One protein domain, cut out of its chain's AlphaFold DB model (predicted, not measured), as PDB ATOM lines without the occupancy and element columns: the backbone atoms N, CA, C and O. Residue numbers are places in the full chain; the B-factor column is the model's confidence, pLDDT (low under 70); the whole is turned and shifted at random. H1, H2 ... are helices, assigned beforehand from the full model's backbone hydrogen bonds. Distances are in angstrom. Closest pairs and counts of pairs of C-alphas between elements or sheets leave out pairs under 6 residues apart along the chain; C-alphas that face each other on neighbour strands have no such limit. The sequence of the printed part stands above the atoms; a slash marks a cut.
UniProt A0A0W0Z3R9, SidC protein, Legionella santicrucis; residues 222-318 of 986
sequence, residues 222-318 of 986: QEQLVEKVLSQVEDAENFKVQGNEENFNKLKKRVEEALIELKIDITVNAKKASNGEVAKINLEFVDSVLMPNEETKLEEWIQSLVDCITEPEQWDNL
ATOM      1  N   GLN A 222      -7.846   0.994  12.564       79.56
ATOM      2  CA  GLN A 222      -8.071   1.722  11.328       79.56
ATOM      3  C   GLN A 222      -7.039   1.359  10.250       79.56
ATOM      4  O   GLN A 222      -7.425   0.963   9.154       79.56
ATOM      5  N   GLU A 223      -5.741   1.400  10.568       79.00
ATOM      6  CA  GLU A 223      -4.666   0.987   9.648       79.00
ATOM      7  C   GLU A 223      -4.825  -0.479   9.209       79.00
ATOM      8  O   GLU A 223      -4.668  -0.803   8.031       79.00
ATOM      9  N   GLN A 224      -5.209  -1.371  10.130       77.81
ATOM     10  CA  GLN A 224      -5.490  -2.776   9.813       77.81
ATOM     11  C   GLN A 224      -6.675  -2.930   8.849       77.81
ATOM     12  O   GLN A 224      -6.634  -3.765   7.942       77.81
ATOM     13  N   LEU A 225      -7.731  -2.129   9.022       85.88
ATOM     14  CA  LEU A 225      -8.872  -2.123   8.113       85.88
ATOM     15  C   LEU A 225      -8.478  -1.612   6.725       85.88
ATOM     16  O   LEU A 225      -8.865  -2.224   5.729       85.88
ATOM     17  N   VAL A 226      -7.684  -0.542   6.653       85.50
ATOM     18  CA  VAL A 226      -7.206   0.025   5.384       85.50
ATOM     19  C   VAL A 226      -6.406  -1.012   4.599       85.50
ATOM     20  O   VAL A 226      -6.712  -1.265   3.435       85.50
ATOM     21  N   GLU A 227      -5.446  -1.685   5.237       84.31
ATOM     22  CA  GLU A 227      -4.656  -2.742   4.597       84.31
ATOM     23  C   GLU A 227      -5.510  -3.935   4.159       84.31
ATOM     24  O   GLU A 227      -5.327  -4.466   3.059       84.31
ATOM     25  N   LYS A 228      -6.467  -4.352   4.996       85.12
ATOM     26  CA  LYS A 228      -7.389  -5.439   4.663       85.12
ATOM     27  C   LYS A 228      -8.186  -5.105   3.409       85.12
ATOM     28  O   LYS A 228      -8.211  -5.915   2.485       85.12
ATOM     29  N   VAL A 229      -8.788  -3.918   3.347       89.69
ATOM     30  CA  VAL A 229      -9.546  -3.469   2.171       89.69
ATOM     31  C   VAL A 229      -8.632  -3.371   0.953       89.69
ATOM     32  O   VAL A 229      -8.998  -3.867  -0.111       89.69
ATOM     33  N   LEU A 230      -7.429  -2.813   1.107       90.50
ATOM     34  CA  LEU A 230      -6.452  -2.689   0.025       90.50
ATOM     35  C   LEU A 230      -6.078  -4.061  -0.563       90.50
ATOM     36  O   LEU A 230      -6.050  -4.220  -1.781       90.50
ATOM     37  N   SER A 231      -5.883  -5.076   0.287       86.25
ATOM     38  CA  SER A 231      -5.561  -6.449  -0.137       86.25
ATOM     39  C   SER A 231      -6.697  -7.167  -0.883       86.25
ATOM     40  O   SER A 231      -6.453  -8.138  -1.597       86.25
ATOM     41  N   GLN A 232      -7.939  -6.694  -0.736       87.06
ATOM     42  CA  GLN A 232      -9.136  -7.251  -1.378       87.06
ATOM     43  C   GLN A 232      -9.462  -6.594  -2.731       87.06
ATOM     44  O   GLN A 232     -10.429  -6.988  -3.397       87.06
ATOM     45  N   VAL A 233      -8.700  -5.573  -3.138       87.50
ATOM     46  CA  VAL A 233      -8.846  -4.920  -4.443       87.50
ATOM     47  C   VAL A 233      -7.935  -5.612  -5.458       87.50
ATOM     48  O   VAL A 233      -6.714  -5.497  -5.405       87.50
ATOM     49  N   GLU A 234      -8.540  -6.337  -6.402       82.12
ATOM     50  CA  GLU A 234      -7.823  -6.915  -7.545       82.12
ATOM     51  C   GLU A 234      -7.198  -5.804  -8.404       82.12
ATOM     52  O   GLU A 234      -7.866  -4.821  -8.724       82.12
ATOM     53  N   ASP A 235      -5.928  -5.980  -8.785       79.62
ATOM     54  CA  ASP A 235      -5.154  -5.013  -9.581       79.62
ATOM     55  C   ASP A 235      -5.131  -3.596  -8.968       79.62
ATOM     56  O   ASP A 235      -5.367  -2.586  -9.635       79.62
ATOM     57  N   ALA A 236      -4.852  -3.525  -7.660       74.69
ATOM     58  CA  ALA A 236      -4.804  -2.287  -6.880       74.69
ATOM     59  C   ALA A 236      -3.906  -1.189  -7.492       74.69
ATOM     60  O   ALA A 236      -4.199  -0.008  -7.320       74.69
ATOM     61  N   GLU A 237      -2.855  -1.554  -8.238       71.94
ATOM     62  CA  GLU A 237      -1.961  -0.602  -8.919       71.94
ATOM     63  C   GLU A 237      -2.653   0.164 -10.062       71.94
ATOM     64  O   GLU A 237      -2.305   1.314 -10.328       71.94
ATOM     65  N   ASN A 238      -3.663  -0.431 -10.710       76.50
ATOM     66  CA  ASN A 238      -4.410   0.182 -11.816       76.50
ATOM     67  C   ASN A 238      -5.840   0.604 -11.431       76.50
ATOM     68  O   ASN A 238      -6.586   1.132 -12.266       76.50
ATOM     69  N   PHE A 239      -6.244   0.399 -10.176       83.12
ATOM     70  CA  PHE A 239      -7.587   0.702  -9.691       83.12
ATOM     71  C   PHE A 239      -7.791   2.216  -9.491       83.12
ATOM     72  O   PHE A 239      -7.555   2.773  -8.419       83.12
ATOM     73  N   LYS A 240      -8.252   2.910 -10.541       85.19
ATOM     74  CA  LYS A 240      -8.512   4.361 -10.501       85.19
ATOM     75  C   LYS A 240      -9.889   4.686  -9.923       85.19
ATOM     76  O   LYS A 240     -10.902   4.252 -10.474       85.19
ATOM     77  N   VAL A 241      -9.909   5.485  -8.856       84.88
ATOM     78  CA  VAL A 241     -11.134   5.967  -8.187       84.88
ATOM     79  C   VAL A 241     -11.535   7.361  -8.677       84.88
ATOM     80  O   VAL A 241     -12.715   7.602  -8.922       84.88
ATOM     81  N   GLN A 242     -10.560   8.252  -8.891       85.06
ATOM     82  CA  GLN A 242     -10.804   9.629  -9.328       85.06
ATOM     83  C   GLN A 242     -11.639   9.670 -10.616       85.06
ATOM     84  O   GLN A 242     -11.260   9.087 -11.634       85.06
ATOM     85  N   GLY A 243     -12.789  10.349 -10.566       82.81
ATOM     86  CA  GLY A 243     -13.709  10.466 -11.702       82.81
ATOM     87  C   GLY A 243     -14.391   9.158 -12.139       82.81
ATOM     88  O   GLY A 243     -15.030   9.142 -13.190       82.81
ATOM     89  N   ASN A 244     -14.273   8.066 -11.370       88.62
ATOM     90  CA  ASN A 244     -14.867   6.763 -11.679       88.62
ATOM     91  C   ASN A 244     -15.820   6.303 -10.564       88.62
ATOM     92  O   ASN A 244     -15.437   5.636  -9.600       88.62
ATOM     93  N   GLU A 245     -17.101   6.630 -10.734       88.44
ATOM     94  CA  GLU A 245     -18.151   6.353  -9.749       88.44
ATOM     95  C   GLU A 245     -18.402   4.848  -9.530       88.44
ATOM     96  O   GLU A 245     -18.743   4.422  -8.426       88.44
ATOM     97  N   GLU A 246     -18.182   4.004 -10.544       89.56
ATOM     98  CA  GLU A 246     -18.326   2.550 -10.408       89.56
ATOM     99  C   GLU A 246     -17.253   1.971  -9.475       89.56
ATOM    100  O   GLU A 246     -17.561   1.191  -8.568       89.56
ATOM    101  N   ASN A 247     -15.998   2.380  -9.667       90.25
ATOM    102  CA  ASN A 247     -14.885   1.948  -8.824       90.25
ATOM    103  C   ASN A 247     -15.009   2.492  -7.398       90.25
ATOM    104  O   ASN A 247     -14.776   1.741  -6.449       90.25
ATOM    105  N   PHE A 248     -15.458   3.739  -7.233       91.38
ATOM    106  CA  PHE A 248     -15.767   4.302  -5.919       91.38
ATOM    107  C   PHE A 248     -16.819   3.475  -5.173       91.38
ATOM    108  O   PHE A 248     -16.599   3.083  -4.031       91.38
ATOM    109  N   ASN A 249     -17.937   3.133  -5.822       89.56
ATOM    110  CA  ASN A 249     -18.998   2.347  -5.187       89.56
ATOM    111  C   ASN A 249     -18.533   0.929  -4.805       89.56
ATOM    112  O   ASN A 249     -18.911   0.418  -3.750       89.56
ATOM    113  N   LYS A 250     -17.676   0.303  -5.624       90.25
ATOM    114  CA  LYS A 250     -17.040  -0.986  -5.290       90.25
ATOM    115  C   LYS A 250     -16.105  -0.876  -4.085       90.25
ATOM    116  O   LYS A 250     -16.053  -1.806  -3.285       90.25
ATOM    117  N   LEU A 251     -15.352   0.216  -3.969       91.56
ATOM    118  CA  LEU A 251     -14.459   0.463  -2.836       91.56
ATOM    119  C   LEU A 251     -15.257   0.732  -1.556       91.56
ATOM    120  O   LEU A 251     -15.020   0.089  -0.537       91.56
ATOM    121  N   LYS A 252     -16.269   1.600  -1.647       90.50
ATOM    122  CA  LYS A 252     -17.189   1.939  -0.558       90.50
ATOM    123  C   LYS A 252     -17.849   0.715   0.050       90.50
ATOM    124  O   LYS A 252     -17.798   0.548   1.262       90.50
ATOM    125  N   LYS A 253     -18.379  -0.178  -0.784       90.44
ATOM    126  CA  LYS A 253     -19.001  -1.415  -0.309       90.44
ATOM    127  C   LYS A 253     -18.035  -2.283   0.511       90.44
ATOM    128  O   LYS A 253     -18.421  -2.788   1.557       90.44
ATOM    129  N   ARG A 254     -16.781  -2.431   0.066       92.19
ATOM    130  CA  ARG A 254     -15.765  -3.214   0.795       92.19
ATOM    131  C   ARG A 254     -15.390  -2.576   2.131       92.19
ATOM    132  O   ARG A 254     -15.222  -3.286   3.116       92.19
ATOM    133  N   VAL A 255     -15.275  -1.246   2.168       91.12
ATOM    134  CA  VAL A 255     -15.030  -0.503   3.413       91.12
ATOM    135  C   VAL A 255     -16.193  -0.687   4.390       91.12
ATOM    136  O   VAL A 255     -15.958  -1.020   5.545       91.12
ATOM    137  N   GLU A 256     -17.439  -0.547   3.933       89.88
ATOM    138  CA  GLU A 256     -18.634  -0.754   4.764       89.88
ATOM    139  C   GLU A 256     -18.715  -2.189   5.312       89.88
ATOM    140  O   GLU A 256     -18.948  -2.372   6.505       89.88
ATOM    141  N   GLU A 257     -18.466  -3.206   4.480       89.50
ATOM    142  CA  GLU A 257     -18.414  -4.612   4.910       89.50
ATOM    143  C   GLU A 257     -17.337  -4.836   5.987       89.50
ATOM    144  O   GLU A 257     -17.615  -5.447   7.021       89.50
ATOM    145  N   ALA A 258     -16.134  -4.283   5.799       87.94
ATOM    146  CA  ALA A 258     -15.049  -4.392   6.771       87.94
ATOM    147  C   ALA A 258     -15.357  -3.679   8.103       87.94
ATOM    148  O   ALA A 258     -15.002  -4.191   9.164       87.94
ATOM    149  N   LEU A 259     -16.037  -2.528   8.066       87.06
ATOM    150  CA  LEU A 259     -16.467  -1.792   9.262       87.06
ATOM    151  C   LEU A 259     -17.553  -2.550  10.044       87.06
ATOM    152  O   LEU A 259     -17.484  -2.630  11.272       87.06
ATOM    153  N   ILE A 260     -18.516  -3.166   9.347       84.44
ATOM    154  CA  ILE A 260     -19.560  -4.001   9.967       84.44
ATOM    155  C   ILE A 260     -18.941  -5.215  10.671       84.44
ATOM    156  O   ILE A 260     -19.359  -5.563  11.776       84.44
ATOM    157  N   GLU A 261     -17.931  -5.853  10.073       83.69
ATOM    158  CA  GLU A 261     -17.210  -6.965  10.706       83.69
ATOM    159  C   GLU A 261     -16.506  -6.550  12.010       83.69
ATOM    160  O   GLU A 261     -16.440  -7.345  12.949       83.69
ATOM    161  N   LEU A 262     -16.043  -5.299  12.104       79.75
ATOM    162  CA  LEU A 262     -15.502  -4.710  13.338       79.75
ATOM    163  C   LEU A 262     -16.588  -4.273  14.335       79.75
ATOM    164  O   LEU A 262     -16.259  -3.736  15.389       79.75
ATOM    165  N   LYS A 263     -17.870  -4.518  14.031       82.19
ATOM    166  CA  LYS A 263     -19.035  -4.062  14.806       82.19
ATOM    167  C   LYS A 263     -19.113  -2.535  14.948       82.19
ATOM    168  O   LYS A 263     -19.712  -2.042  15.901       82.19
ATOM    169  N   ILE A 264     -18.535  -1.787  14.006       80.31
ATOM    170  CA  ILE A 264     -18.679  -0.330  13.957       80.31
ATOM    171  C   ILE A 264     -20.059  -0.006  13.394       80.31
ATOM    172  O   ILE A 264     -20.443  -0.491  12.327       80.31
ATOM    173  N   ASP A 265     -20.813   0.823  14.115       75.81
ATOM    174  CA  ASP A 265     -22.130   1.260  13.669       75.81
ATOM    175  C   ASP A 265     -22.004   2.305  12.551       75.81
ATOM    176  O   ASP A 265     -21.807   3.498  12.793       75.81
ATOM    177  N   ILE A 266     -22.142   1.841  11.309       75.12
ATOM    178  CA  ILE A 266     -22.133   2.683  10.107       75.12
ATOM    179  C   ILE A 266     -23.466   3.422   9.873       75.12
ATOM    180  O   ILE A 266     -23.580   4.194   8.924       75.12
ATOM    181  N   THR A 267     -24.496   3.190  10.703       64.06
ATOM    182  CA  THR A 267     -25.822   3.822  10.568       64.06
ATOM    183  C   THR A 267     -25.938   5.154  11.310       64.06
ATOM    184  O   THR A 267     -26.794   5.971  10.968       64.06
ATOM    185  N   VAL A 268     -25.057   5.402  12.285       53.41
ATOM    186  CA  VAL A 268     -25.088   6.595  13.152       53.41
ATOM    187  C   VAL A 268     -24.515   7.843  12.464       53.41
ATOM    188  O   VAL A 268     -24.922   8.954  12.793       53.41
ATOM    189  N   ASN A 269     -23.663   7.691  11.442       52.59
ATOM    190  CA  ASN A 269     -22.809   8.779  10.946       52.59
ATOM    191  C   ASN A 269     -23.030   9.156   9.483       52.59
ATOM    192  O   ASN A 269     -22.125   9.223   8.654       52.59
ATOM    193  N   ALA A 270     -24.260   9.550   9.185       51.72
ATOM    194  CA  ALA A 270     -24.462  10.523   8.130       51.72
ATOM    195  C   ALA A 270     -23.936  11.889   8.600       51.72
ATOM    196  O   ALA A 270     -24.695  12.656   9.203       51.72
ATOM    197  N   LYS A 271     -22.653  12.203   8.342       52.88
ATOM    198  CA  LYS A 271     -22.106  13.558   8.553       52.88
ATOM    199  C   LYS A 271     -23.121  14.573   8.035       52.88
ATOM    200  O   LYS A 271     -23.602  14.436   6.917       52.88
ATOM    201  N   LYS A 272     -23.531  15.557   8.834       51.53
ATOM    202  CA  LYS A 272     -24.502  16.551   8.360       51.53
ATOM    203  C   LYS A 272     -23.772  17.607   7.542       51.53
ATOM    204  O   LYS A 272     -22.772  18.153   8.003       51.53
ATOM    205  N   ALA A 273     -24.263  17.908   6.344       50.47
ATOM    206  CA  ALA A 273     -23.798  19.081   5.614       50.47
ATOM    207  C   ALA A 273     -24.118  20.354   6.426       50.47
ATOM    208  O   ALA A 273     -24.936  20.337   7.348       50.47
ATOM    209  N   SER A 274     -23.498  21.487   6.094       46.97
ATOM    210  CA  SER A 274     -23.699  22.774   6.785       46.97
ATOM    211  C   SER A 274     -25.159  23.272   6.793       46.97
ATOM    212  O   SER A 274     -25.491  24.195   7.532       46.97
ATOM    213  N   ASN A 275     -26.042  22.637   6.014       52.88
ATOM    214  CA  ASN A 275     -27.490  22.847   5.970       52.88
ATOM    215  C   ASN A 275     -28.310  21.895   6.881       52.88
ATOM    216  O   ASN A 275     -29.533  22.017   6.928       52.88
ATOM    217  N   GLY A 276     -27.676  20.956   7.594       50.25
ATOM    218  CA  GLY A 276     -28.324  19.998   8.496       50.25
ATOM    219  C   GLY A 276     -28.830  18.695   7.854       50.25
ATOM    220  O   GLY A 276     -29.357  17.851   8.582       50.25
ATOM    221  N   GLU A 277     -28.666  18.499   6.541       54.41
ATOM    222  CA  GLU A 277     -29.045  17.258   5.845       54.41
ATOM    223  C   GLU A 277     -27.973  16.167   5.973       54.41
ATOM    224  O   GLU A 277     -26.778  16.451   6.032       54.41
ATOM    225  N   VAL A 278     -28.417  14.908   5.982       57.38
ATOM    226  CA  VAL A 278     -27.581  13.695   5.940       57.38
ATOM    227  C   VAL A 278     -26.690  13.737   4.694       57.38
ATOM    228  O   VAL A 278     -27.200  13.650   3.576       57.38
ATOM    229  N   ALA A 279     -25.367  13.860   4.862       60.09
ATOM    230  CA  ALA A 279     -24.442  13.852   3.735       60.09
ATOM    231  C   ALA A 279     -24.487  12.491   3.048       60.09
ATOM    232  O   ALA A 279     -24.250  11.436   3.640       60.09
ATOM    233  N   LYS A 280     -24.781  12.523   1.752       71.56
ATOM    234  CA  LYS A 280     -24.677  11.353   0.896       71.56
ATOM    235  C   LYS A 280     -23.198  11.139   0.592       71.56
ATOM    236  O   LYS A 280     -22.656  11.824  -0.265       71.56
ATOM    237  N   ILE A 281     -22.558  10.195   1.285       76.94
ATOM    238  CA  ILE A 281     -21.157   9.816   1.044       76.94
ATOM    239  C   ILE A 281     -21.059   9.177  -0.354       76.94
ATOM    240  O   ILE A 281     -21.271   7.971  -0.520       76.94
ATOM    241  N   ASN A 282     -20.839  10.005  -1.371       83.31
ATOM    242  CA  ASN A 282     -20.648   9.657  -2.777       83.31
ATOM    243  C   ASN A 282     -19.256  10.126  -3.240       83.31
ATOM    244  O   ASN A 282     -18.525  10.740  -2.461       83.31
ATOM    245  N   LEU A 283     -18.896   9.828  -4.493       83.12
ATOM    246  CA  LEU A 283     -17.596  10.206  -5.055       83.12
ATOM    247  C   LEU A 283     -17.349  11.715  -4.903       83.12
ATOM    248  O   LEU A 283     -16.347  12.106  -4.330       83.12
ATOM    249  N   GLU A 284     -18.305  12.559  -5.298       80.75
ATOM    250  CA  GLU A 284     -18.180  14.023  -5.212       80.75
ATOM    251  C   GLU A 284     -17.898  14.529  -3.784       80.75
ATOM    252  O   GLU A 284     -17.076  15.426  -3.590       80.75
ATOM    253  N   PHE A 285     -18.535  13.930  -2.774       76.00
ATOM    254  CA  PHE A 285     -18.305  14.275  -1.374       76.00
ATOM    255  C   PHE A 285     -16.882  13.920  -0.929       76.00
ATOM    256  O   PHE A 285     -16.185  14.774  -0.384       76.00
ATOM    257  N   VAL A 286     -16.426  12.691  -1.186       74.88
ATOM    258  CA  VAL A 286     -15.082  12.249  -0.778       74.88
ATOM    259  C   VAL A 286     -13.998  12.959  -1.592       74.88
ATOM    260  O   VAL A 286     -12.999  13.367  -1.013       74.88
ATOM    261  N   ASP A 287     -14.223  13.229  -2.882       75.25
ATOM    262  CA  ASP A 287     -13.341  14.045  -3.729       75.25
ATOM    263  C   ASP A 287     -13.144  15.444  -3.144       75.25
ATOM    264  O   ASP A 287     -12.033  15.971  -3.159       75.25
ATOM    265  N   SER A 288     -14.208  16.047  -2.599       69.12
ATOM    266  CA  SER A 288     -14.131  17.375  -1.981       69.12
ATOM    267  C   SER A 288     -13.345  17.391  -0.663       69.12
ATOM    268  O   SER A 288     -12.760  18.416  -0.319       69.12
ATOM    269  N   VAL A 289     -13.312  16.263   0.055       66.56
ATOM    270  CA  VAL A 289     -12.590  16.105   1.327       66.56
ATOM    271  C   VAL A 289     -11.128  15.733   1.084       66.56
ATOM    272  O   VAL A 289     -10.235  16.343   1.666       66.56
ATOM    273  N   LEU A 290     -10.884  14.749   0.216       70.69
ATOM    274  CA  LEU A 290      -9.557  14.230  -0.110       70.69
ATOM    275  C   LEU A 290      -8.766  15.182  -1.017       70.69
ATOM    276  O   LEU A 290      -7.544  15.229  -0.926       70.69
ATOM    277  N   MET A 291      -9.456  15.933  -1.885       73.31
ATOM    278  CA  MET A 291      -8.863  16.764  -2.942       73.31
ATOM    279  C   MET A 291      -7.780  16.009  -3.741       73.31
ATOM    280  O   MET A 291      -6.616  16.423  -3.764       73.31
ATOM    281  N   PRO A 292      -8.145  14.886  -4.387       74.62
ATOM    282  CA  PRO A 292      -7.195  13.969  -5.002       74.62
ATOM    283  C   PRO A 292      -6.486  14.592  -6.211       74.62
ATOM    284  O   PRO A 292      -7.083  15.319  -7.011       74.62
ATOM    285  N   ASN A 293      -5.214  14.251  -6.387       78.50
ATOM    286  CA  ASN A 293      -4.407  14.580  -7.558       78.50
ATOM    287  C   ASN A 293      -3.956  13.296  -8.284       78.50
ATOM    288  O   ASN A 293      -4.298  12.186  -7.881       78.50
ATOM    289  N   GLU A 294      -3.190  13.438  -9.370       74.00
ATOM    290  CA  GLU A 294      -2.730  12.291 -10.172       74.00
ATOM    291  C   GLU A 294      -1.791  11.327  -9.413       74.00
ATOM    292  O   GLU A 294      -1.598  10.197  -9.858       74.00
ATOM    293  N   GLU A 295      -1.231  11.749  -8.275       79.56
ATOM    294  CA  GLU A 295      -0.355  10.953  -7.404       79.56
ATOM    295  C   GLU A 295      -1.100  10.323  -6.210       79.56
ATOM    296  O   GLU A 295      -0.513   9.509  -5.492       79.56
ATOM    297  N   THR A 296      -2.379  10.659  -5.996       79.44
ATOM    298  CA  THR A 296      -3.184  10.148  -4.876       79.44
ATOM    299  C   THR A 296      -3.345   8.634  -4.961       79.44
ATOM    300  O   THR A 296      -3.916   8.089  -5.911       79.44
ATOM    301  N   LYS A 297      -2.866   7.942  -3.927       87.00
ATOM    302  CA  LYS A 297      -2.874   6.477  -3.853       87.00
ATOM    303  C   LYS A 297      -4.236   5.931  -3.442       87.00
ATOM    304  O   LYS A 297      -4.998   6.581  -2.734       87.00
ATOM    305  N   LEU A 298      -4.512   4.679  -3.809       87.06
ATOM    306  CA  LEU A 298      -5.727   3.968  -3.391       87.06
ATOM    307  C   LEU A 298      -5.879   3.891  -1.860       87.06
ATOM    308  O   LEU A 298      -6.991   3.969  -1.351       87.06
ATOM    309  N   GLU A 299      -4.772   3.783  -1.129       85.25
ATOM    310  CA  GLU A 299      -4.746   3.828   0.338       85.25
ATOM    311  C   GLU A 299      -5.355   5.128   0.891       85.25
ATOM    312  O   GLU A 299      -6.184   5.078   1.795       85.25
ATOM    313  N   GLU A 300      -5.032   6.278   0.291       82.31
ATOM    314  CA  GLU A 300      -5.555   7.593   0.693       82.31
ATOM    315  C   GLU A 300      -7.065   7.704   0.430       82.31
ATOM    316  O   GLU A 300      -7.798   8.294   1.225       82.31
ATOM    317  N   TRP A 301      -7.559   7.064  -0.637       84.88
ATOM    318  CA  TRP A 301      -8.994   6.939  -0.904       84.88
ATOM    319  C   TRP A 301      -9.717   6.092   0.137       84.88
ATOM    320  O   TRP A 301     -10.803   6.464   0.579       84.88
ATOM    321  N   ILE A 302      -9.134   4.954   0.525       87.25
ATOM    322  CA  ILE A 302      -9.703   4.080   1.555       87.25
ATOM    323  C   ILE A 302      -9.726   4.817   2.895       87.25
ATOM    324  O   ILE A 302     -10.774   4.870   3.532       87.25
ATOM    325  N   GLN A 303      -8.610   5.435   3.284       84.50
ATOM    326  CA  GLN A 303      -8.476   6.193   4.526       84.50
ATOM    327  C   GLN A 303      -9.510   7.327   4.604       84.50
ATOM    328  O   GLN A 303     -10.287   7.389   5.554       84.50
ATOM    329  N   SER A 304      -9.608   8.153   3.557       80.69
ATOM    330  CA  SER A 304     -10.580   9.251   3.505       80.69
ATOM    331  C   SER A 304     -12.028   8.758   3.561       80.69
ATOM    332  O   SER A 304     -12.877   9.374   4.204       80.69
ATOM    333  N   LEU A 305     -12.323   7.615   2.936       84.69
ATOM    334  CA  LEU A 305     -13.651   7.012   2.973       84.69
ATOM    335  C   LEU A 305     -14.003   6.480   4.368       84.69
ATOM    336  O   LEU A 305     -15.119   6.702   4.832       84.69
ATOM    337  N   VAL A 306     -13.052   5.841   5.050       83.75
ATOM    338  CA  VAL A 306     -13.194   5.404   6.444       83.75
ATOM    339  C   VAL A 306     -13.458   6.604   7.358       83.75
ATOM    340  O   VAL A 306     -14.426   6.585   8.120       83.75
ATOM    341  N   ASP A 307     -12.681   7.679   7.215       80.50
ATOM    342  CA  ASP A 307     -12.841   8.923   7.984       80.50
ATOM    343  C   ASP A 307     -14.165   9.642   7.680       80.50
ATOM    344  O   ASP A 307     -14.675  10.414   8.493       80.50
ATOM    345  N   CYS A 308     -14.741   9.434   6.492       76.06
ATOM    346  CA  CYS A 308     -16.045   9.982   6.124       76.06
ATOM    347  C   CYS A 308     -17.222   9.178   6.690       76.06
ATOM    348  O   CYS A 308     -18.279   9.768   6.903       76.06
ATOM    349  N   ILE A 309     -17.051   7.868   6.904       79.38
ATOM    350  CA  ILE A 309     -18.099   6.950   7.387       79.38
ATOM    351  C   ILE A 309     -18.118   6.858   8.920       79.38
ATOM    352  O   ILE A 309     -19.169   6.601   9.503       79.38
ATOM    353  N   THR A 310     -16.972   7.044   9.573       75.62
ATOM    354  CA  THR A 310     -16.797   6.799  11.013       75.62
ATOM    355  C   THR A 310     -16.504   8.079  11.792       75.62
ATOM    356  O   THR A 310     -16.033   9.062  11.220       75.62
ATOM    357  N   GLU A 311     -16.778   8.064  13.098       72.12
ATOM    358  CA  GLU A 311     -16.377   9.123  14.039       72.12
ATOM    359  C   GLU A 311     -15.264   8.613  14.975       72.12
ATOM    360  O   GLU A 311     -15.240   7.412  15.279       72.12
ATOM    361  N   PRO A 312     -14.351   9.482  15.454       69.25
ATOM    362  CA  PRO A 312     -13.209   9.081  16.282       69.25
ATOM    363  C   PRO A 312     -13.587   8.238  17.510       69.25
ATOM    364  O   PRO A 312     -12.947   7.225  17.786       69.25
ATOM    365  N   GLU A 313     -14.679   8.578  18.200       70.38
ATOM    366  CA  GLU A 313     -15.115   7.890  19.420       70.38
ATOM    367  C   GLU A 313     -15.560   6.441  19.161       70.38
ATOM    368  O   GLU A 313     -15.586   5.624  20.079       70.38
ATOM    369  N   GLN A 314     -15.925   6.091  17.921       70.31
ATOM    370  CA  GLN A 314     -16.276   4.712  17.568       70.31
ATOM    371  C   GLN A 314     -15.047   3.805  17.524       70.31
ATOM    372  O   GLN A 314     -15.181   2.614  17.791       70.31
ATOM    373  N   TRP A 315     -13.870   4.360  17.224       74.94
ATOM    374  CA  TRP A 315     -12.599   3.636  17.236       74.94
ATOM    375  C   TRP A 315     -12.073   3.441  18.658       74.94
ATOM    376  O   TRP A 315     -11.558   2.367  18.967       74.94
ATOM    377  N   ASP A 316     -12.276   4.431  19.533       62.47
ATOM    378  CA  ASP A 316     -11.897   4.373  20.953       62.47
ATOM    379  C   ASP A 316     -12.746   3.369  21.756       62.47
ATOM    380  O   ASP A 316     -12.266   2.775  22.722       62.47
ATOM    381  N   ASN A 317     -14.004   3.167  21.348       55.88
ATOM    382  CA  ASN A 317     -14.963   2.265  21.996       55.88
ATOM    383  C   ASN A 317     -14.997   0.855  21.399       55.88
ATOM    384  O   ASN A 317     -15.814   0.030  21.820       55.88
ATOM    385  N   LEU A 318     -14.151   0.558  20.409       62.34
ATOM    386  CA  LEU A 318     -14.017  -0.818  19.965       62.34
ATOM    387  C   LEU A 318     -13.600  -1.661  21.171       62.34
ATOM    388  O   LEU A 318     -12.597  -1.374  21.828       62.34
TER     389      LEU A 318
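What this domain is: This is residues 222 to 318 of the 986 residues of the protein "SidC protein" of Legionella santicrucis (UniProt A0A0W0Z3R9). H4 lies in the middle of a compact cluster of crossed helices, with H1, H2 and H3 packed round it at large angles. Short H5 follows beyond one end of H4, and a long loop, residues 262 to 282, joins H2 to H3. The 97 printed residues hold five named helices, H1 to H5 in order, and no named strand: all helix, radius of gyration of the C-alphas 13.1 A, spans 34 by 30 by 19 A.

Where its parts are: Find C-alpha 222 at (-8.071, 1.722, 11.328), where H1, residues 222 to 231, begins. Next come H2, 245 to 261, 24.4 A long; H3, 283 to 290; H4, 298 to 309, 16.7 A; and H5, 312 to 316, ending at (-11.897, 4.373, 20.953).

How they stand to each other: H4 touches H1 at a steep tilt of 49 degrees, closest C-alphas Val 226 and Ile 302, 6.1 A. H4 is about perpendicular to H3, 80 degrees, and touches it, closest C-alphas Leu 290 and Ser 304, 6.2 A. Residues 251 to 255 of H2 touch residues 302 to 306 of H4, closest C-alphas Val 255 and Val 306, 6.9 A. H5 is apart from H4. In the five helices every O i to N i+4 pair is within hydrogen-bond range.

The domain as a whole: The printed part has no cut; links H1 to H2 and H2 to H3 are long. Look for pLDDT under 70 at residues 267 to 279, 288 to 289, 312 and 316 to 318.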